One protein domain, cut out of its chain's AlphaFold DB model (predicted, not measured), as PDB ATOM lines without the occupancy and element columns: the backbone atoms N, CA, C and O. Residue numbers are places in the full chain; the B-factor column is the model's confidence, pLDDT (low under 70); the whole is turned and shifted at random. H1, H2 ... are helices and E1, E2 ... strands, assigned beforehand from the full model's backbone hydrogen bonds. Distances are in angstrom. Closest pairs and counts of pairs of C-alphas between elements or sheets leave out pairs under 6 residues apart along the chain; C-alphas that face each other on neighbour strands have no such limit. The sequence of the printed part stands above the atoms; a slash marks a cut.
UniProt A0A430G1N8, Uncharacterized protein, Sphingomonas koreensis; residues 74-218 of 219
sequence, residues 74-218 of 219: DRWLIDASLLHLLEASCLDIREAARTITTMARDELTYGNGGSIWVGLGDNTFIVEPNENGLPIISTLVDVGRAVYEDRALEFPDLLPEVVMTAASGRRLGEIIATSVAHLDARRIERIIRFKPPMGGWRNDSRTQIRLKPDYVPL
ATOM      1  N   ASP A  74     159.114 168.468 195.011       83.00
ATOM      2  CA  ASP A  74     159.135 169.811 194.422       83.00
ATOM      3  C   ASP A  74     159.611 169.808 192.965       83.00
ATOM      4  O   ASP A  74     159.402 170.774 192.239       83.00
ATOM      5  N   ARG A  75     160.230 168.711 192.516       83.44
ATOM      6  CA  ARG A  75     160.617 168.496 191.117       83.44
ATOM      7  C   ARG A  75     159.641 167.605 190.355       83.44
ATOM      8  O   ARG A  75     159.869 167.347 189.173       83.44
ATOM      9  N   TRP A  76     158.598 167.103 191.014       88.88
ATOM     10  CA  TRP A  76     157.526 166.413 190.316       88.88
ATOM     11  C   TRP A  76     156.685 167.417 189.556       88.88
ATOM     12  O   TRP A  76     156.540 168.566 189.966       88.88
ATOM     13  N   LEU A  77     156.154 166.962 188.435       92.50
ATOM     14  CA  LEU A  77     155.367 167.760 187.526       92.50
ATOM     15  C   LEU A  77     153.886 167.460 187.714       92.50
ATOM     16  O   LEU A  77     153.489 166.335 188.009       92.50
ATOM     17  N   ILE A  78     153.069 168.469 187.477       95.12
ATOM     18  CA  ILE A  78     151.628 168.352 187.307       95.12
ATOM     19  C   ILE A  78     151.216 169.258 186.158       95.12
ATOM     20  O   ILE A  78     151.842 170.287 185.903       95.12
ATOM     21  N   ASP A  79     150.173 168.882 185.434       95.81
ATOM     22  CA  ASP A  79     149.563 169.791 184.478       95.81
ATOM     23  C   ASP A  79     148.970 171.007 185.202       95.81
ATOM     24  O   ASP A  79     148.181 170.865 186.136       95.81
ATOM     25  N   ALA A  80     149.326 172.215 184.767       94.88
ATOM     26  CA  ALA A  80     148.916 173.443 185.438       94.88
ATOM     27  C   ALA A  80     147.391 173.558 185.558       94.88
ATOM     28  O   ALA A  80     146.883 174.013 186.581       94.88
ATOM     29  N   SER A  81     146.639 173.117 184.543       94.38
ATOM     30  CA  SER A  81     145.176 173.158 184.588       94.38
ATOM     31  C   SER A  81     144.593 172.145 185.566       94.38
ATOM     32  O   SER A  81     143.591 172.460 186.207       94.38
ATOM     33  N   LEU A  82     145.231 170.979 185.720       94.56
ATOM     34  CA  LEU A  82     144.865 170.000 186.743       94.56
ATOM     35  C   LEU A  82     145.123 170.562 188.142       94.56
ATOM     36  O   LEU A  82     144.237 170.495 188.984       94.56
ATOM     37  N   LEU A  83     146.287 171.175 188.373       93.69
ATOM     38  CA  LEU A  83     146.614 171.785 189.663       93.69
ATOM     39  C   LEU A  83     145.550 172.810 190.088       93.69
ATOM     40  O   LEU A  83     145.020 172.714 191.191       93.69
ATOM     41  N   HIS A  84     145.155 173.713 189.183       91.88
ATOM     42  CA  HIS A  84     144.101 174.699 189.455       91.88
ATOM     43  C   HIS A  84     142.745 174.045 189.784       91.88
ATOM     44  O   HIS A  84     142.008 174.537 190.637       91.88
ATOM     45  N   LEU A  85     142.395 172.941 189.114       91.94
ATOM     46  CA  LEU A  85     141.156 172.202 189.385       91.94
ATOM     47  C   LEU A  85     141.180 171.512 190.760       91.94
ATOM     48  O   LEU A  85     140.168 171.500 191.464       91.94
ATOM     49  N   LEU A  86     142.330 170.962 191.155       90.94
ATOM     50  CA  LEU A  86     142.508 170.305 192.451       90.94
ATOM     51  C   LEU A  86     142.494 171.303 193.607       90.94
ATOM     52  O   LEU A  86     141.845 171.045 194.619       90.94
ATOM     53  N   GLU A  87     143.127 172.464 193.434       88.62
ATOM     54  CA  GLU A  87     143.086 173.555 194.413       88.62
ATOM     55  C   GLU A  87     141.651 174.051 194.636       88.62
ATOM     56  O   GLU A  87     141.232 174.233 195.779       88.62
ATOM     57  N   ALA A  88     140.858 174.173 193.565       86.56
ATOM     58  CA  ALA A  88     139.437 174.509 193.661       86.56
ATOM     59  C   ALA A  88     138.597 173.422 194.365       86.56
ATOM     60  O   ALA A  88     137.561 173.734 194.950       86.56
ATOM     61  N   SER A  89     139.053 172.167 194.329       83.44
ATOM     62  CA  SER A  89     138.397 171.009 194.955       83.44
ATOM     63  C   SER A  89     138.946 170.682 196.352       83.44
ATOM     64  O   SER A  89     138.567 169.670 196.937       83.44
ATOM     65  N   CYS A  90     139.848 171.517 196.886       84.12
ATOM     66  CA  CYS A  90     140.551 171.314 198.159       84.12
ATOM     67  C   CYS A  90     141.294 169.968 198.273       84.12
ATOM     68  O   CYS A  90     141.485 169.463 199.379       84.12
ATOM     69  N   LEU A  91     141.726 169.388 197.149       85.44
ATOM     70  CA  LEU A  91     142.515 168.161 197.146       85.44
ATOM     71  C   LEU A  91     144.006 168.508 197.236       85.44
ATOM     72  O   LEU A  91     144.554 169.156 196.342       85.44
ATOM     73  N   ASP A  92     144.677 168.054 198.298       87.50
ATOM     74  CA  ASP A  92     146.113 168.279 198.472       87.50
ATOM     75  C   ASP A  92     146.937 167.247 197.687       87.50
ATOM     76  O   ASP A  92     147.319 166.174 198.163       87.50
ATOM     77  N   ILE A  93     147.246 167.605 196.444       89.06
ATOM     78  CA  ILE A  93     148.102 166.802 195.572       89.06
ATOM     79  C   ILE A  93     149.535 166.656 196.110       89.06
ATOM     80  O   ILE A  93     150.216 165.673 195.811       89.06
ATOM     81  N   ARG A  94     150.011 167.611 196.920       89.25
ATOM     82  CA  ARG A  94     151.361 167.578 197.493       89.25
ATOM     83  C   ARG A  94     151.420 166.561 198.627       89.25
ATOM     84  O   ARG A  94     152.402 165.825 198.726       89.25
ATOM     85  N   GLU A  95     150.378 166.482 199.450       88.25
ATOM     86  CA  GLU A  95     150.224 165.425 200.455       88.25
ATOM     87  C   GLU A  95     150.120 164.040 199.801       88.25
ATOM     88  O   GLU A  95     150.805 163.105 200.231       88.25
ATOM     89  N   ALA A  96     149.357 163.917 198.709       87.38
ATOM     90  CA  ALA A  96     149.290 162.681 197.930       87.38
ATOM     91  C   ALA A  96     150.679 162.268 197.408       87.38
ATOM     92  O   ALA A  96     151.117 161.141 197.639       87.38
ATOM     93  N   ALA A  97     151.425 163.193 196.791       87.38
ATOM     94  CA  ALA A  97     152.784 162.932 196.313       87.38
ATOM     95  C   ALA A  97     153.733 162.507 197.451       87.38
ATOM     96  O   ALA A  97     154.483 161.540 197.299       87.38
ATOM     97  N   ARG A  98     153.676 163.170 198.618       86.19
ATOM     98  CA  ARG A  98     154.457 162.778 199.808       86.19
ATOM     99  C   ARG A  98     154.127 161.359 200.241       86.19
ATOM    100  O   ARG A  98     155.045 160.556 200.398       86.19
ATOM    101  N   THR A  99     152.843 161.043 200.372       84.69
ATOM    102  CA  THR A  99     152.380 159.707 200.752       84.69
ATOM    103  C   THR A  99     152.936 158.662 199.789       84.69
ATOM    104  O   THR A  99     153.661 157.765 200.224       84.69
ATOM    105  N   ILE A 100     152.750 158.856 198.478       82.44
ATOM    106  CA  ILE A 100     153.243 157.950 197.427       82.44
ATOM    107  C   ILE A 100     154.760 157.729 197.531       82.44
ATOM    108  O   ILE A 100     155.227 156.601 197.389       82.44
ATOM    109  N   THR A 101     155.556 158.767 197.823       78.25
ATOM    110  CA  THR A 101     157.019 158.607 197.957       78.25
ATOM    111  C   THR A 101     157.460 157.753 199.146       78.25
ATOM    112  O   THR A 101     158.606 157.288 199.154       78.25
ATOM    113  N   THR A 102     156.581 157.558 200.132       79.88
ATOM    114  CA  THR A 102     156.855 156.813 201.370       79.88
ATOM    115  C   THR A 102     156.242 155.414 201.408       79.88
ATOM    116  O   THR A 102     156.635 154.626 202.268       79.88
ATOM    117  N   MET A 103     155.332 155.090 200.483       76.12
ATOM    118  CA  MET A 103     154.663 153.786 200.418       76.12
ATOM    119  C   MET A 103     155.641 152.642 200.134       76.12
ATOM    120  O   MET A 103     156.636 152.807 199.414       76.12
ATOM    121  N   ALA A 104     155.348 151.461 200.685       72.06
ATOM    122  CA  ALA A 104     156.084 150.258 200.342       72.06
ATOM    123  C   ALA A 104     155.759 149.807 198.907       72.06
ATOM    124  O   ALA A 104     154.731 150.144 198.324       72.06
ATOM    125  N   ARG A 105     156.677 149.051 198.297       68.19
ATOM    126  CA  ARG A 105     156.590 148.671 196.877       68.19
ATOM    127  C   ARG A 105     155.372 147.799 196.564       68.19
ATOM    128  O   ARG A 105     154.822 147.895 195.475       68.19
ATOM    129  N   ASP A 106     155.012 146.918 197.481       74.81
ATOM    130  CA  ASP A 106     153.866 146.015 197.391       74.81
ATOM    131  C   ASP A 106     152.518 146.734 197.534       74.81
ATOM    132  O   ASP A 106     151.490 146.172 197.165       74.81
ATOM    133  N   GLU A 107     152.523 147.990 197.982       72.50
ATOM    134  CA  GLU A 107     151.345 148.860 198.012       72.50
ATOM    135  C   GLU A 107     151.135 149.626 196.688       72.50
ATOM    136  O   GLU A 107     150.125 150.306 196.512       72.50
ATOM    137  N   LEU A 108     152.077 149.530 195.742       77.00
ATOM    138  CA  LEU A 108     152.032 150.235 194.462       77.00
ATOM    139  C   LEU A 108     151.568 149.308 193.338       77.00
ATOM    140  O   LEU A 108     152.110 148.219 193.138       77.00
ATOM    141  N   THR A 109     150.612 149.775 192.532       79.38
ATOM    142  CA  THR A 109     150.201 149.061 191.318       79.38
ATOM    143  C   THR A 109     150.973 149.586 190.115       79.38
ATOM    144  O   THR A 109     150.926 150.773 189.799       79.38
ATOM    145  N   TYR A 110     151.672 148.695 189.416       72.38
ATOM    146  CA  TYR A 110     152.467 149.032 188.237       72.38
ATOM    147  C   TYR A 110     151.682 148.753 186.959       72.38
ATOM    148  O   TYR A 110     151.305 147.613 186.690       72.38
ATOM    149  N   GLY A 111     151.458 149.796 186.167       66.00
ATOM    150  CA  GLY A 111     150.877 149.693 184.833       66.00
ATOM    151  C   GLY A 111     151.935 149.565 183.734       66.00
ATOM    152  O   GLY A 111     153.145 149.639 183.966       66.00
ATOM    153  N   ASN A 112     151.463 149.389 182.500       62.69
ATOM    154  CA  ASN A 112     152.327 149.346 181.322       62.69
ATOM    155  C   ASN A 112     153.048 150.689 181.111       62.69
ATOM    156  O   ASN A 112     152.527 151.745 181.447       62.69
ATOM    157  N   GLY A 113     154.254 150.653 180.537       62.41
ATOM    158  CA  GLY A 113     155.016 151.874 180.235       62.41
ATOM    159  C   GLY A 113     155.649 152.560 181.452       62.41
ATOM    160  O   GLY A 113     156.234 153.627 181.305       62.41
ATOM    161  N   GLY A 114     155.592 151.943 182.637       66.56
ATOM    162  CA  GLY A 114     156.164 152.499 183.863       66.56
ATOM    163  C   GLY A 114     155.220 153.420 184.635       66.56
ATOM    164  O   GLY A 114     155.676 154.087 185.552       66.56
ATOM    165  N   SER A 115     153.926 153.468 184.307       74.38
ATOM    166  CA  SER A 115     152.937 154.180 185.127       74.38
ATOM    167  C   SER A 115     152.763 153.507 186.496       74.38
ATOM    168  O   SER A 115     152.758 152.274 186.573       74.38
ATOM    169  N   ILE A 116     152.532 154.286 187.546       80.19
ATOM    170  CA  ILE A 116     152.169 153.801 188.883       80.19
ATOM    171  C   ILE A 116     150.766 154.300 189.218       80.19
ATOM    172  O   ILE A 116     150.471 155.471 189.012       80.19
ATOM    173  N   TRP A 117     149.931 153.416 189.752       83.62
ATOM    174  CA  TRP A 117     148.552 153.687 190.137       83.62
ATOM    175  C   TRP A 117     148.420 153.486 191.644       83.62
ATOM    176  O   TRP A 117     148.812 152.438 192.168       83.62
ATOM    177  N   VAL A 118     147.886 154.490 192.337       84.12
ATOM    178  CA  VAL A 118     147.756 154.495 193.796       84.12
ATOM    179  C   VAL A 118     146.374 154.993 194.194       84.12
ATOM    180  O   VAL A 118     146.001 156.120 193.878       84.12
ATOM    181  N   GLY A 119     145.624 154.163 194.915       85.62
ATOM    182  CA  GLY A 119     144.389 154.590 195.567       85.62
ATOM    183  C   GLY A 119     144.700 155.264 196.901       85.62
ATOM    184  O   GLY A 119     145.293 154.631 197.770       85.62
ATOM    185  N   LEU A 120     144.299 156.524 197.071       83.88
ATOM    186  CA  LEU A 120     144.373 157.246 198.343       83.88
ATOM    187  C   LEU A 120     142.986 157.813 198.665       83.88
ATOM    188  O   LEU A 120     142.513 158.753 198.019       83.88
ATOM    189  N   GLY A 121     142.330 157.221 199.664       85.88
ATOM    190  CA  GLY A 121     140.918 157.484 199.939       85.88
ATOM    191  C   GLY A 121     140.048 157.108 198.737       85.88
ATOM    192  O   GLY A 121     140.217 156.033 198.165       85.88
ATOM    193  N   ASP A 122     139.165 158.019 198.335       85.94
ATOM    194  CA  ASP A 122     138.267 157.834 197.186       85.94
ATOM    195  C   ASP A 122     138.921 158.182 195.835       85.94
ATOM    196  O   ASP A 122     138.299 158.043 194.782       85.94
ATOM    197  N   ASN A 123     140.178 158.636 195.841       87.31
ATOM    198  CA  ASN A 123     140.875 159.104 194.647       87.31
ATOM    199  C   ASN A 123     141.896 158.081 194.154       87.31
ATOM    200  O   ASN A 123     142.560 157.399 194.936       87.31
ATOM    201  N   THR A 124     142.066 158.018 192.834       88.62
ATOM    202  CA  THR A 124     143.137 157.250 192.193       88.62
ATOM    203  C   THR A 124     144.145 158.211 191.586       88.62
ATOM    204  O   THR A 124     143.835 158.920 190.633       88.62
ATOM    205  N   PHE A 125     145.357 158.199 192.127       89.12
ATOM    206  CA  PHE A 125     146.486 158.957 191.616       89.12
ATOM    207  C   PHE A 125     147.295 158.109 190.652       89.12
ATOM    208  O   PHE A 125     147.518 156.915 190.876       89.12
ATOM    209  N   ILE A 126     147.754 158.748 189.588       89.00
ATOM    210  CA  ILE A 126     148.546 158.124 188.542       89.00
ATOM    211  C   ILE A 126     149.850 158.901 188.444       89.00
ATOM    212  O   ILE A 126     149.865 160.131 188.473       89.00
ATOM    213  N   VAL A 127     150.965 158.181 188.389       87.81
ATOM    214  CA  VAL A 127     152.292 158.769 188.245       87.81
ATOM    215  C   VAL A 127     152.967 158.170 187.027       87.81
ATOM    216  O   VAL A 127     153.234 156.969 186.993       87.81
ATOM    217  N   GLU A 128     153.271 159.007 186.042       85.44
ATOM    218  CA  GLU A 128     153.898 158.593 184.787       85.44
ATOM    219  C   GLU A 128     155.197 159.362 184.538       85.44
ATOM    220  O   GLU A 128     155.292 160.543 184.873       85.44
ATOM    221  N   PRO A 129     156.225 158.741 183.942       79.00
ATOM    222  CA  PRO A 129     157.405 159.471 183.514       79.00
ATOM    223  C   PRO A 129     157.108 160.267 182.236       79.00
ATOM    224  O   PRO A 129     156.557 159.744 181.268       79.00
ATOM    225  N   ASN A 130     157.551 161.522 182.186       82.31
ATOM    226  CA  ASN A 130     157.602 162.281 180.942       82.31
ATOM    227  C   ASN A 130     158.736 161.776 180.027       82.31
ATOM    228  O   ASN A 130     159.515 160.891 180.384       82.31
ATOM    229  N   GLU A 131     158.885 162.390 178.852       78.44
ATOM    230  CA  GLU A 131     159.940 162.041 177.885       78.44
ATOM    231  C   GLU A 131     161.365 162.112 178.461       78.44
ATOM    232  O   GLU A 131     162.229 161.331 178.065       78.44
ATOM    233  N   ASN A 132     161.586 162.965 179.466       75.19
ATOM    234  CA  ASN A 132     162.856 163.146 180.170       75.19
ATOM    235  C   ASN A 132     162.980 162.267 181.430       75.19
ATOM    236  O   ASN A 132     164.016 162.273 182.089       75.19
ATOM    237  N   GLY A 133     161.958 161.472 181.762       72.88
ATOM    238  CA  GLY A 133     161.911 160.630 182.957       72.88
ATOM    239  C   GLY A 133     161.557 161.370 184.251       72.88
ATOM    240  O   GLY A 133     161.682 160.783 185.323       72.88
ATOM    241  N   LEU A 134     161.127 162.635 184.178       80.44
ATOM    242  CA  LEU A 134     160.558 163.336 185.330       80.44
ATOM    243  C   LEU A 134     159.122 162.864 185.554       80.44
ATOM    244  O   LEU A 134     158.390 162.695 184.579       80.44
ATOM    245  N   PRO A 135     158.696 162.677 186.804       84.31
ATOM    246  CA  PRO A 135     157.341 162.252 187.075       84.31
ATOM    247  C   PRO A 135     156.336 163.340 186.834       84.31
ATOM    248  O   PRO A 135     156.539 164.487 187.217       84.31
ATOM    249  N   ILE A 136     155.222 162.918 186.276       90.12
ATOM    250  CA  ILE A 136     153.990 163.663 186.202       90.12
ATOM    251  C   ILE A 136     153.019 162.953 187.133       90.12
ATOM    252  O   ILE A 136     152.763 161.764 186.945       90.12
ATOM    253  N   ILE A 137     152.510 163.658 188.139       91.81
ATOM    254  CA  ILE A 137     151.387 163.183 188.942       91.81
ATOM    255  C   ILE A 137     150.083 163.705 188.346       91.81
ATOM    256  O   ILE A 137     149.961 164.876 187.977       91.81
ATOM    257  N   SER A 138     149.095 162.829 188.277       93.19
ATOM    258  CA  SER A 138     147.739 163.146 187.874       93.19
ATOM    259  C   SER A 138     146.728 162.405 188.747       93.19
ATOM    260  O   SER A 138     147.058 161.532 189.549       93.19
ATOM    261  N   THR A 139     145.473 162.805 188.612       92.50
ATOM    262  CA  THR A 139     144.297 162.119 189.141       92.50
ATOM    263  C   THR A 139     143.133 162.449 188.215       92.50
ATOM    264  O   THR A 139     143.234 163.368 187.393       92.50
ATOM    265  N   LEU A 140     142.042 161.705 188.337       91.25
ATOM    266  CA  LEU A 140     140.829 161.953 187.574       91.25
ATOM    267  C   LEU A 140     140.015 163.059 188.251       91.25
ATOM    268  O   LEU A 140     139.700 162.958 189.435       91.25
ATOM    269  N   VAL A 141     139.668 164.101 187.499       91.19
ATOM    270  CA  VAL A 141     138.807 165.195 187.968       91.19
ATOM    271  C   VAL A 141     137.626 165.364 187.029       91.19
ATOM    272  O   VAL A 141     137.802 165.534 185.823       91.19
ATOM    273  N   ASP A 142     136.418 165.365 187.584       90.81
ATOM    274  CA  ASP A 142     135.209 165.626 186.811       90.81
ATOM    275  C   ASP A 142     135.138 167.101 186.388       90.81
ATOM    276  O   ASP A 142     135.232 168.025 187.197       90.81
ATOM    277  N   VAL A 143     134.933 167.325 185.091       90.25
ATOM    278  CA  VAL A 143     134.747 168.642 184.475       90.25
ATOM    279  C   VAL A 143     133.451 168.612 183.669       90.25
ATOM    280  O   VAL A 143     133.413 168.297 182.474       90.25
ATOM    281  N   GLY A 144     132.344 168.910 184.349       88.19
ATOM    282  CA  GLY A 144     131.003 168.822 183.776       88.19
ATOM    283  C   GLY A 144     130.655 167.383 183.391       88.19
ATOM    284  O   GLY A 144     130.421 166.549 184.254       88.19
ATOM    285  N   ARG A 145     130.599 167.097 182.085       86.94
ATOM    286  CA  ARG A 145     130.332 165.747 181.541       86.94
ATOM    287  C   ARG A 145     131.590 164.986 181.109       86.94
ATOM    288  O   ARG A 145     131.477 163.936 180.478       86.94
ATOM    289  N   ALA A 146     132.759 165.579 181.316       90.50
ATOM    290  CA  ALA A 146     134.045 165.005 180.961       90.50
ATOM    291  C   ALA A 146     134.860 164.680 182.202       90.50
ATOM    292  O   ALA A 146     134.606 165.220 183.274       90.50
ATOM    293  N   VAL A 147     135.878 163.854 182.009       91.62
ATOM    294  CA  VAL A 147     136.907 163.587 183.011       91.62
ATOM    295  C   VAL A 147     138.225 164.148 182.500       91.62
ATOM    296  O   VAL A 147     138.594 163.914 181.348       91.62
ATOM    297  N   TYR A 148     138.915 164.914 183.337       93.31
ATOM    298  CA  TYR A 148     140.237 165.453 183.060       93.31
ATOM    299  C   TYR A 148     141.305 164.672 183.826       93.31
ATOM    300  O   TYR A 148     141.171 164.457 185.028       93.31
ATOM    301  N   GLU A 149     142.358 164.258 183.127       91.62
ATOM    302  CA  GLU A 149     143.478 163.492 183.677       91.62
ATOM    303  C   GLU A 149     144.764 163.838 182.908       91.62
ATOM    304  O   GLU A 149     144.755 163.869 181.675       91.62
ATOM    305  N   ASP A 150     145.872 164.087 183.619       90.75
ATOM    306  CA  ASP A 150     147.154 164.540 183.046       90.75
ATOM    307  C   ASP A 150     146.949 165.804 182.191       90.75
ATOM    308  O   ASP A 150     146.858 166.905 182.719       90.75
ATOM    309  N   ARG A 151     146.796 165.650 180.876       93.44
ATOM    310  CA  ARG A 151     146.499 166.728 179.917       93.44
ATOM    311  C   ARG A 151     145.422 166.333 178.916       93.44
ATOM    312  O   ARG A 151     145.388 166.826 177.784       93.44
ATOM    313  N   ALA A 152     144.606 165.356 179.278       94.00
ATOM    314  CA  ALA A 152     143.595 164.761 178.433       94.00
ATOM    315  C   ALA A 152     142.213 165.009 179.029       94.00
ATOM    316  O   ALA A 152     141.971 164.758 180.204       94.00
ATOM    317  N   LEU A 153     141.305 165.494 178.188       94.25
ATOM    318  CA  LEU A 153     139.895 165.619 178.518       94.25
ATOM    319  C   LEU A 153     139.126 164.514 177.790       94.25
ATOM    320  O   LEU A 153     139.107 164.474 176.555       94.25
ATOM    321  N   GLU A 154     138.528 163.599 178.546       91.94
ATOM    322  CA  GLU A 154     137.756 162.472 178.027       91.94
ATOM    323  C   GLU A 154     136.255 162.756 178.076       91.94
ATOM    324  O   GLU A 154     135.707 163.077 179.127       91.94
ATOM    325  N   PHE A 155     135.581 162.582 176.939       87.38
ATOM    326  CA  PHE A 155     134.134 162.718 176.796       87.38
ATOM    327  C   PHE A 155     133.503 161.398 176.352       87.38
ATOM    328  O   PHE A 155     134.053 160.745 175.460       87.38
ATOM    329  N   PRO A 156     132.304 161.061 176.853       83.62
ATOM    330  CA  PRO A 156     131.556 159.893 176.385       83.62
ATOM    331  C   PRO A 156     131.024 160.056 174.948       83.62
ATOM    332  O   PRO A 156     130.647 159.083 174.307       83.62
ATOM    333  N   ASP A 157     131.021 161.275 174.403       82.56
ATOM    334  CA  ASP A 157     130.505 161.543 173.061       82.56
ATOM    335  C   ASP A 157     131.582 161.470 171.980       82.56
ATOM    336  O   ASP A 157     132.768 161.726 172.205       82.56
ATOM    337  N   LEU A 158     131.147 161.186 170.751       85.06
ATOM    338  CA  LEU A 158     131.997 161.198 169.566       85.06
ATOM    339  C   LEU A 158     131.929 162.558 168.877       85.06
ATOM    340  O   LEU A 158     130.875 162.946 168.372       85.06
ATOM    341  N   LEU A 159     133.063 163.255 168.795       85.12
ATOM    342  CA  LEU A 159     133.133 164.472 167.991       85.12
ATOM    343  C   LEU A 159     133.069 164.157 166.485       85.12
ATOM    344  O   LEU A 159     133.591 163.124 166.045       85.12
ATOM    345  N   PRO A 160     132.460 165.044 165.671       86.06
ATOM    346  CA  PRO A 160     132.484 164.916 164.219       86.06
ATOM    347  C   PRO A 160     133.917 164.906 163.675       86.06
ATOM    348  O   PRO A 160     134.778 165.648 164.140       86.06
ATOM    349  N   GLU A 161     134.167 164.117 162.632       85.06
ATOM    350  CA  GLU A 161     135.507 163.964 162.047       85.06
ATOM    351  C   GLU A 161     136.080 165.286 161.508       85.06
ATOM    352  O   GLU A 161     137.259 165.571 161.695       85.06
ATOM    353  N   VAL A 162     135.224 166.147 160.945       83.75
ATOM    354  CA  VAL A 162     135.589 167.510 160.512       83.75
ATOM    355  C   VAL A 162     136.123 168.358 161.672       83.75
ATOM    356  O   VAL A 162     137.044 169.150 161.492       83.75
ATOM    357  N   VAL A 163     135.572 168.190 162.878       84.81
ATOM    358  CA  VAL A 163     136.068 168.885 164.072       84.81
ATOM    359  C   VAL A 163     137.428 168.321 164.470       84.81
ATOM    360  O   VAL A 163     138.341 169.085 164.766       84.81
ATOM    361  N   MET A 164     137.594 166.997 164.424       83.06
ATOM    362  CA  MET A 164     138.854 166.344 164.787       83.06
ATOM    363  C   MET A 164     140.036 166.806 163.930       83.06
ATOM    364  O   MET A 164     141.119 167.040 164.466       83.06
ATOM    365  N   THR A 165     139.838 166.955 162.618       82.12
ATOM    366  CA  THR A 165     140.905 167.360 161.688       82.12
ATOM    367  C   THR A 165     141.264 168.839 161.808       82.12
ATOM    368  O   THR A 165     142.431 169.193 161.669       82.12
ATOM    369  N   ALA A 166     140.292 169.700 162.119       84.94
ATOM    370  CA  ALA A 166     140.498 171.145 162.223       84.94
ATOM    371  C   ALA A 166     140.898 171.631 163.632       84.94
ATOM    372  O   ALA A 166     141.251 172.797 163.795       84.94
ATOM    373  N   ALA A 167     140.808 170.784 164.662       88.94
ATOM    374  CA  ALA A 167     140.966 171.212 166.053       88.94
ATOM    375  C   ALA A 167     142.421 171.375 166.519       88.94
ATOM    376  O   ALA A 167     142.660 172.118 167.470       88.94
ATOM    377  N   SER A 168     143.397 170.704 165.895       92.62
ATOM    378  CA  SER A 168     144.795 170.788 166.349       92.62
ATOM    379  C   SER A 168     145.309 172.232 166.302       92.62
ATOM    380  O   SER A 168     145.121 172.953 165.326       92.62
ATOM    381  N   GLY A 169     145.930 172.677 167.393       92.69
ATOM    382  CA  GLY A 169     146.433 174.038 167.575       92.69
ATOM    383  C   GLY A 169     145.387 175.067 168.022       92.69
ATOM    384  O   GLY A 169     145.785 176.126 168.518       92.69
ATOM    385  N   ARG A 170     144.084 174.777 167.908       95.56
ATOM    386  CA  ARG A 170     143.000 175.667 168.361       95.56
ATOM    387  C   ARG A 170     142.849 175.642 169.880       95.56
ATOM    388  O   ARG A 170     143.331 174.719 170.540       95.56
ATOM    389  N   ARG A 171     142.201 176.668 170.436       96.06
ATOM    390  CA  ARG A 171     141.847 176.690 171.862       96.06
ATOM    391  C   ARG A 171     140.726 175.698 172.143       96.06
ATOM    392  O   ARG A 171     139.820 175.551 171.327       96.06
ATOM    393  N   LEU A 172     140.772 175.052 173.305       94.62
ATOM    394  CA  LEU A 172     139.764 174.081 173.712       94.62
ATOM    395  C   LEU A 172     138.362 174.695 173.727       94.62
ATOM    396  O   LEU A 172     137.462 174.124 173.118       94.62
ATOM    397  N   GLY A 173     138.207 175.887 174.311       93.25
ATOM    398  CA  GLY A 173     136.922 176.582 174.426       93.25
ATOM    399  C   GLY A 173     136.281 176.960 173.087       93.25
ATOM    400  O   GLY A 173     135.078 177.192 173.028       93.25
ATOM    401  N   GLU A 174     137.050 176.985 171.991       92.50
ATOM    402  CA  GLU A 174     136.501 177.167 170.638       92.50
ATOM    403  C   GLU A 174     135.822 175.903 170.093       92.50
ATOM    404  O   GLU A 174     135.069 175.980 169.122       92.50
ATOM    405  N   ILE A 175     136.137 174.740 170.666       90.50
ATOM    406  CA  ILE A 175     135.624 173.431 170.252       90.50
ATOM    407  C   ILE A 175     134.589 172.927 171.258       90.50
ATOM    408  O   ILE A 175     133.507 172.498 170.862       90.50
ATOM    409  N   ILE A 176     134.911 172.986 172.553       87.94
ATOM    410  CA  ILE A 176     134.031 172.617 173.663       87.94
ATOM    411  C   ILE A 176     134.289 173.580 174.818       87.94
ATOM    412  O   ILE A 176     135.388 173.604 175.364       87.94
ATOM    413  N   ALA A 177     133.262 174.325 175.225       87.88
ATOM    414  CA  ALA A 177     133.315 175.119 176.446       87.88
ATOM    415  C   ALA A 177     133.214 174.201 177.674       87.88
ATOM    416  O   ALA A 177     132.242 173.458 177.823       87.88
ATOM    417  N   THR A 178     134.211 174.262 178.551       87.62
ATOM    418  CA  THR A 178     134.269 173.485 179.800       87.62
ATOM    419  C   THR A 178     133.736 174.263 181.001       87.62
ATOM    420  O   THR A 178     133.542 173.685 182.065       87.62
ATOM    421  N   SER A 179     133.466 175.566 180.837       88.69
ATOM    422  CA  SER A 179     133.177 176.516 181.929       88.69
ATOM    423  C   SER A 179     134.346 176.706 182.904       88.69
ATOM    424  O   SER A 179     134.192 177.336 183.949       88.69
ATOM    425  N   VAL A 180     135.528 176.206 182.542       90.19
ATOM    426  CA  VAL A 180     136.773 176.338 183.291       90.19
ATOM    427  C   VAL A 180     137.720 177.178 182.439       90.19
ATOM    428  O   VAL A 180     138.340 176.687 181.498       90.19
ATOM    429  N   ALA A 181     137.814 178.473 182.749       91.38
ATOM    430  CA  ALA A 181     138.451 179.459 181.873       91.38
ATOM    431  C   ALA A 181     139.910 179.124 181.511       91.38
ATOM    432  O   ALA A 181     140.322 179.302 180.363       91.38
ATOM    433  N   HIS A 182     140.694 178.618 182.468       90.31
ATOM    434  CA  HIS A 182     142.087 178.240 182.220       90.31
ATOM    435  C   HIS A 182     142.204 177.011 181.315       90.31
ATOM    436  O   HIS A 182     143.095 176.970 180.472       90.31
ATOM    437  N   LEU A 183     141.278 176.056 181.431       93.31
ATOM    438  CA  LEU A 183     141.223 174.868 180.583       93.31
ATOM    439  C   LEU A 183     140.750 175.231 179.166       93.31
ATOM    440  O   LEU A 183     141.361 174.811 178.184       93.31
ATOM    441  N   ASP A 184     139.742 176.098 179.045       94.50
ATOM    442  CA  ASP A 184     139.228 176.605 177.765       94.50
ATOM    443  C   ASP A 184     140.293 177.368 176.957       94.50
ATOM    444  O   ASP A 184     140.273 177.362 175.722       94.50
ATOM    445  N   ALA A 185     141.259 177.994 177.636       94.81
ATOM    446  CA  ALA A 185     142.377 178.691 177.007       94.81
ATOM    447  C   ALA A 185     143.472 177.753 176.461       94.81
ATOM    448  O   ALA A 185     144.295 178.188 175.646       94.81
ATOM    449  N   ARG A 186     143.501 176.477 176.877       96.31
ATOM    450  CA  ARG A 186     144.534 175.510 176.475       96.31
ATOM    451  C   ARG A 186     144.442 175.182 174.991       96.31
ATOM    452  O   ARG A 186     143.363 175.123 174.406       96.31
ATOM    453  N   ARG A 187     145.598 174.930 174.371       97.44
ATOM    454  CA  ARG A 187     145.669 174.512 172.965       97.44
ATOM    455  C   ARG A 187     145.533 173.005 172.831       97.44
ATOM    456  O   ARG A 187     146.211 172.254 173.529       97.44
ATOM    457  N   ILE A 188     144.727 172.576 171.872       96.81
ATOM    458  CA  ILE A 188     144.562 171.168 171.520       96.81
ATOM    459  C   ILE A 188     145.820 170.690 170.794       96.81
ATOM    460  O   ILE A 188     146.264 171.292 169.816       96.81
ATOM    461  N   GLU A 189     146.405 169.590 171.254       95.38
ATOM    462  CA  GLU A 189     147.454 168.888 170.521       95.38
ATOM    463  C   GLU A 189     146.840 167.968 169.469       95.38
ATOM    464  O   GLU A 189     147.180 168.055 168.288       95.38
ATOM    465  N   ARG A 190     145.930 167.092 169.898       93.44
ATOM    466  CA  ARG A 190     145.270 166.108 169.038       93.44
ATOM    467  C   ARG A 190     143.960 165.637 169.654       93.44
ATOM    468  O   ARG A 190     143.784 165.700 170.869       93.44
ATOM    469  N   ILE A 191     143.085 165.093 168.818       92.12
ATOM    470  CA  ILE A 191     141.847 164.441 169.245       92.12
ATOM    471  C   ILE A 191     141.909 162.972 168.840       92.12
ATOM    472  O   ILE A 191     142.219 162.650 167.694       92.12
ATOM    473  N   ILE A 192     141.630 162.083 169.788       89.19
ATOM    474  CA  ILE A 192     141.629 160.634 169.602       89.19
ATOM    475  C   ILE A 192     140.199 160.142 169.763       89.19
ATOM    476  O   ILE A 192     139.531 160.439 170.753       89.19
ATOM    477  N   ARG A 193     139.735 159.363 168.788       86.50
ATOM    478  CA  ARG A 193     138.437 158.703 168.850       86.50
ATOM    479  C   ARG A 193     138.633 157.247 169.224       86.50
ATOM    480  O   ARG A 193     139.182 156.474 168.443       86.50
ATOM    481  N   PHE A 194     138.123 156.872 170.384       81.81
ATOM    482  CA  PHE A 194     138.007 155.481 170.773       81.81
ATOM    483  C   PHE A 194     136.644 154.996 170.307       81.81
ATOM    484  O   PHE A 194     135.605 155.375 170.844       81.81
ATOM    485  N   LYS A 195     136.644 154.191 169.249       73.25
ATOM    486  CA  LYS A 195     135.495 153.343 168.944       73.25
ATOM    487  C   LYS A 195     135.629 152.100 169.827       73.25
ATOM    488  O   LYS A 195     136.763 151.655 170.019       73.25
ATOM    489  N   PRO A 196     134.535 151.569 170.389       67.00
ATOM    490  CA  PRO A 196     134.603 150.396 171.244       67.00
ATOM    491  C   PRO A 196     135.339 149.280 170.498       67.00
ATOM    492  O   PRO A 196     134.981 148.986 169.352       67.00
ATOM    493  N   PRO A 197     136.382 148.672 171.084       61.53
ATOM    494  CA  PRO A 197     136.842 147.396 170.587       61.53
ATOM    495  C   PRO A 197     135.811 146.335 170.978       61.53
ATOM    496  O   PRO A 197     135.138 146.438 172.005       61.53
ATOM    497  N   MET A 198     135.724 145.268 170.188       44.81
ATOM    498  CA  MET A 198     135.202 144.001 170.684       44.81
ATOM    499  C   MET A 198     136.134 143.524 171.824       44.81
ATOM    500  O   MET A 198     137.128 142.863 171.551       44.81
ATOM    501  N   GLY A 199     135.863 143.907 173.082       40.81
ATOM    502  CA  GLY A 199     136.494 143.335 174.286       40.81
ATOM    503  C   GLY A 199     137.637 144.127 174.948       40.81
ATOM    504  O   GLY A 199     138.758 143.633 175.022       40.81
ATOM    505  N   GLY A 200     137.350 145.309 175.508       44.44
ATOM    506  CA  GLY A 200     138.217 146.007 176.481       44.44
ATOM    507  C   GLY A 200     137.480 146.282 177.805       44.44
ATOM    508  O   GLY A 200     136.278 146.058 177.882       44.44
ATOM    509  N   TRP A 201     138.160 146.778 178.854       49.06
ATOM    510  CA  TRP A 201     137.490 147.097 180.139       49.06
ATOM    511  C   TRP A 201     136.431 148.197 179.963       49.06
ATOM    512  O   TRP A 201     135.340 148.089 180.516       49.06
ATOM    513  N   ARG A 202     136.711 149.243 179.170       53.56
ATOM    514  CA  ARG A 202     135.739 150.303 178.846       53.56
ATOM    515  C   ARG A 202     135.125 150.041 177.466       53.56
ATOM    516  O   ARG A 202     135.803 150.230 176.458       53.56
ATOM    517  N   ASN A 203     133.858 149.621 177.445       56.47
ATOM    518  CA  ASN A 203     133.114 149.192 176.249       56.47
ATOM    519  C   ASN A 203     132.371 150.317 175.506       56.47
ATOM    520  O   ASN A 203     131.603 150.033 174.588       56.47
ATOM    521  N   ASP A 204     132.629 151.580 175.843       69.44
ATOM    522  CA  ASP A 204     131.890 152.709 175.277       69.44
ATOM    523  C   ASP A 204     132.727 153.496 174.266       69.44
ATOM    524  O   ASP A 204     133.952 153.634 174.385       69.44
ATOM    525  N   SER A 205     132.042 154.028 173.251       79.25
ATOM    526  CA  SER A 205     132.632 155.029 172.363       79.25
ATOM    527  C   SER A 205     133.006 156.260 173.181       79.25
ATOM    528  O   SER A 205     132.209 156.697 173.997       79.25
ATOM    529  N   ARG A 206     134.189 156.834 172.954       85.69
ATOM    530  CA  ARG A 206     134.594 158.082 173.614       85.69
ATOM    531  C   ARG A 206     135.540 158.914 172.763       85.69
ATOM    532  O   ARG A 206     136.236 158.396 171.884       85.69
ATOM    533  N   THR A 207     135.587 160.206 173.048       90.19
ATOM    534  CA  THR A 207     136.579 161.127 172.491       90.19
ATOM    535  C   THR A 207     137.540 161.551 173.585       90.19
ATOM    536  O   THR A 207     137.111 162.002 174.639       90.19
ATOM    537  N   GLN A 208     138.836 161.461 173.318       92.31
ATOM    538  CA  GLN A 208     139.867 162.047 174.163       92.31
ATOM    539  C   GLN A 208     140.487 163.235 173.431       92.31
ATOM    540  O   GLN A 208     141.016 163.092 172.326       92.31
ATOM    541  N   ILE A 209     140.438 164.410 174.045       94.19
ATOM    542  CA  ILE A 209     141.101 165.616 173.557       94.19
ATOM    543  C   ILE A 209     142.386 165.776 174.355       94.19
ATOM    544  O   ILE A 209     142.346 166.084 175.543       94.19
ATOM    545  N   ARG A 210     143.532 165.564 173.708       95.25
ATOM    546  CA  ARG A 210     144.839 165.760 174.337       95.25
ATOM    547  C   ARG A 210     145.288 167.196 174.109       95.25
ATOM    548  O   ARG A 210     145.317 167.668 172.969       95.25
ATOM    549  N   LEU A 211     145.639 167.886 175.182       96.44
ATOM    550  CA  LEU A 211     146.092 169.270 175.173       96.44
ATOM    551  C   LEU A 211     147.617 169.333 175.066       96.44
ATOM    552  O   LEU A 211     148.331 168.379 175.395       96.44
ATOM    553  N   LYS A 212     148.131 170.465 174.583       95.69
ATOM    554  CA  LYS A 212     149.570 170.742 174.595       95.69
ATOM    555  C   LYS A 212     150.087 170.724 176.039       95.69
ATOM    556  O   LYS A 212     149.396 171.284 176.889       95.69
ATOM    557  N   PRO A 213     151.248 170.097 176.316       93.25
ATOM    558  CA  PRO A 213     151.813 170.045 177.662       93.25
ATOM    559  C   PRO A 213     151.947 171.435 178.285       93.25
ATOM    560  O   PRO A 213     152.400 172.362 177.615       93.25
ATOM    561  N   ASP A 214     151.560 171.552 179.549       95.19
ATOM    562  CA  ASP A 214     151.712 172.759 180.366       95.19
ATOM    563  C   ASP A 214     152.071 172.329 181.790       95.19
ATOM    564  O   ASP A 214     151.300 172.472 182.737       95.19
ATOM    565  N   TYR A 215     153.204 171.637 181.898       94.81
ATOM    566  CA  TYR A 215     153.644 171.035 183.146       94.81
ATOM    567  C   TYR A 215     154.360 172.058 184.020       94.81
ATOM    568  O   TYR A 215     155.303 172.715 183.575       94.81
ATOM    569  N   VAL A 216     153.952 172.125 185.281       94.56
ATOM    570  CA  VAL A 216     154.574 172.948 186.317       94.56
ATOM    571  C   VAL A 216     155.078 172.067 187.460       94.56
ATOM    572  O   VAL A 216     154.514 170.995 187.692       94.56
ATOM    573  N   PRO A 217     156.137 172.479 188.175       92.50
ATOM    574  CA  PRO A 217     156.566 171.782 189.382       92.50
ATOM    575  C   PRO A 217     155.505 171.850 190.497       92.50
ATOM    576  O   PRO A 217     154.785 172.841 190.590       92.50
ATOM    577  N   LEU A 218     155.461 170.854 191.390       87.75
ATOM    578  CA  LEU A 218     154.569 170.806 192.570       87.75
ATOM    579  C   LEU A 218     154.931 171.798 193.707       87.75
ATOM    580  O   LEU A 218     154.518 171.582 194.851       87.75
TER     581      LEU A 218
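Overview. This is residues 74 to 218 of the 219 residues of an uncharacterized protein of Sphingomonas koreensis (UniProt A0A430G1N8). Two antiparallel sheets stand next to each other, joined where E4 runs on at a kink into E5: a small sheet of three strands with H2 over one face, and a strongly twisted sheet of five strands with H3 along its edge strand E8. H1 packs at the join of the two sheets, and the two ends of the printed part pair beside E4 as the short strands E1 and E10. The printed part has 145 residues, with four named helices and ten named strands in the order E1 H1 H2 E2 E3 E4 E5 E6 E7 H3 H4 E8 E9 E10. The sheets run E5 E6 E7 E9 E8, E2 E3 E4 and E1 E10; the class is mixed, helices and strands. The whole is compact, with a radius of gyration of the C-alphas of 15.7 A and spans of 48 by 37 by 30 A.

Along the chain. E1 is residues 77 to 79, beginning at C-alpha 77 at (155.367, 167.760, 187.526). H1 is residues 80 to 88, 12.6 A long, and H2 is residues 93 to 102, 14.5 A. E2 is residues 116 to 120, E3 residues 123 to 129, 19.9 A, and E4 residues 135 to 139, 13.2 A. E5 is residues 141 to 143, beginning at C-alpha 141 at (138.807, 165.195, 187.968); E6 is residues 146 to 149 and E7 residues 152 to 155. H3 is residues 161 to 166, 8.7 A, and H4 residues 181 to 184. E8 is residues 188 to 194, 17.0 A, and E9 residues 206 to 211, 16.1 A. E10 is residues 215 to 217, ending at C-alpha 217 at (156.566, 171.782, 189.382).

Arrangement. In the five-stranded sheet E5 E6 E7 is a meander, each strand the antiparallel neighbour of the one before. N 141 and O 148 of the hairpin E5 and E6 are 2.9 A apart, and N 154 and O 147 of the hairpin E6 and E7 2.8 A, within hydrogen-bond range. E9 follows beside E7, with N 155 and O 207 at 2.8 A, and E8 is at the edge, with N 192 and O 208 at 2.8 A. E7, H3 H4 and E8 form a split strand-helix-strand unit, two strands running the same way with E9 between them, and its crossover is right-handed. H3 is on this sheet at a height of 9.1 A, over E8 and along it at 10 degrees on the local plane; the closest C-alphas are those of Met 164 and Ile 191, 5.7 A. E4 runs on into E5 at 59 degrees across a break of 1 residue. E2 E3 E4 is a second meander, with N 118 and O 125 at 2.9 A and N 138 and O 126 at 2.8 A. H2 is on one face of it, making two layers, a helix over a sheet, at a height of 9.6 A and across the strands at 63 degrees to E2 on the local plane. H1 only grazes this sheet with residues 82 to 86. H1 and H4 are close but not clearly touching, C-alphas 81 and 183 being closest at 5.9 A. E1 and E10 are antiparallel, with N 78 and O 216 at 2.9 A; the closest C-alphas of E1 and E4 are those of Leu 77 and Ile 136, 4.5 A. In H1, H2 and H3 every O i to N i+4 pair is within hydrogen-bond range; H4 is too short for such a pair, and its 1 O i to N i+3 pair is not within range.

Size, cuts and confidence. The C-alphas farthest apart are those of Ala 104 and Val 162, 48.0 A. The printed part has no cut. The links H2 to E2, H3 to H4 and E8 to E9 are long. The mean pLDDT of the printed part is 85.0; residue 105, residues 111 to 114 and residues 196 to 204 are under 70.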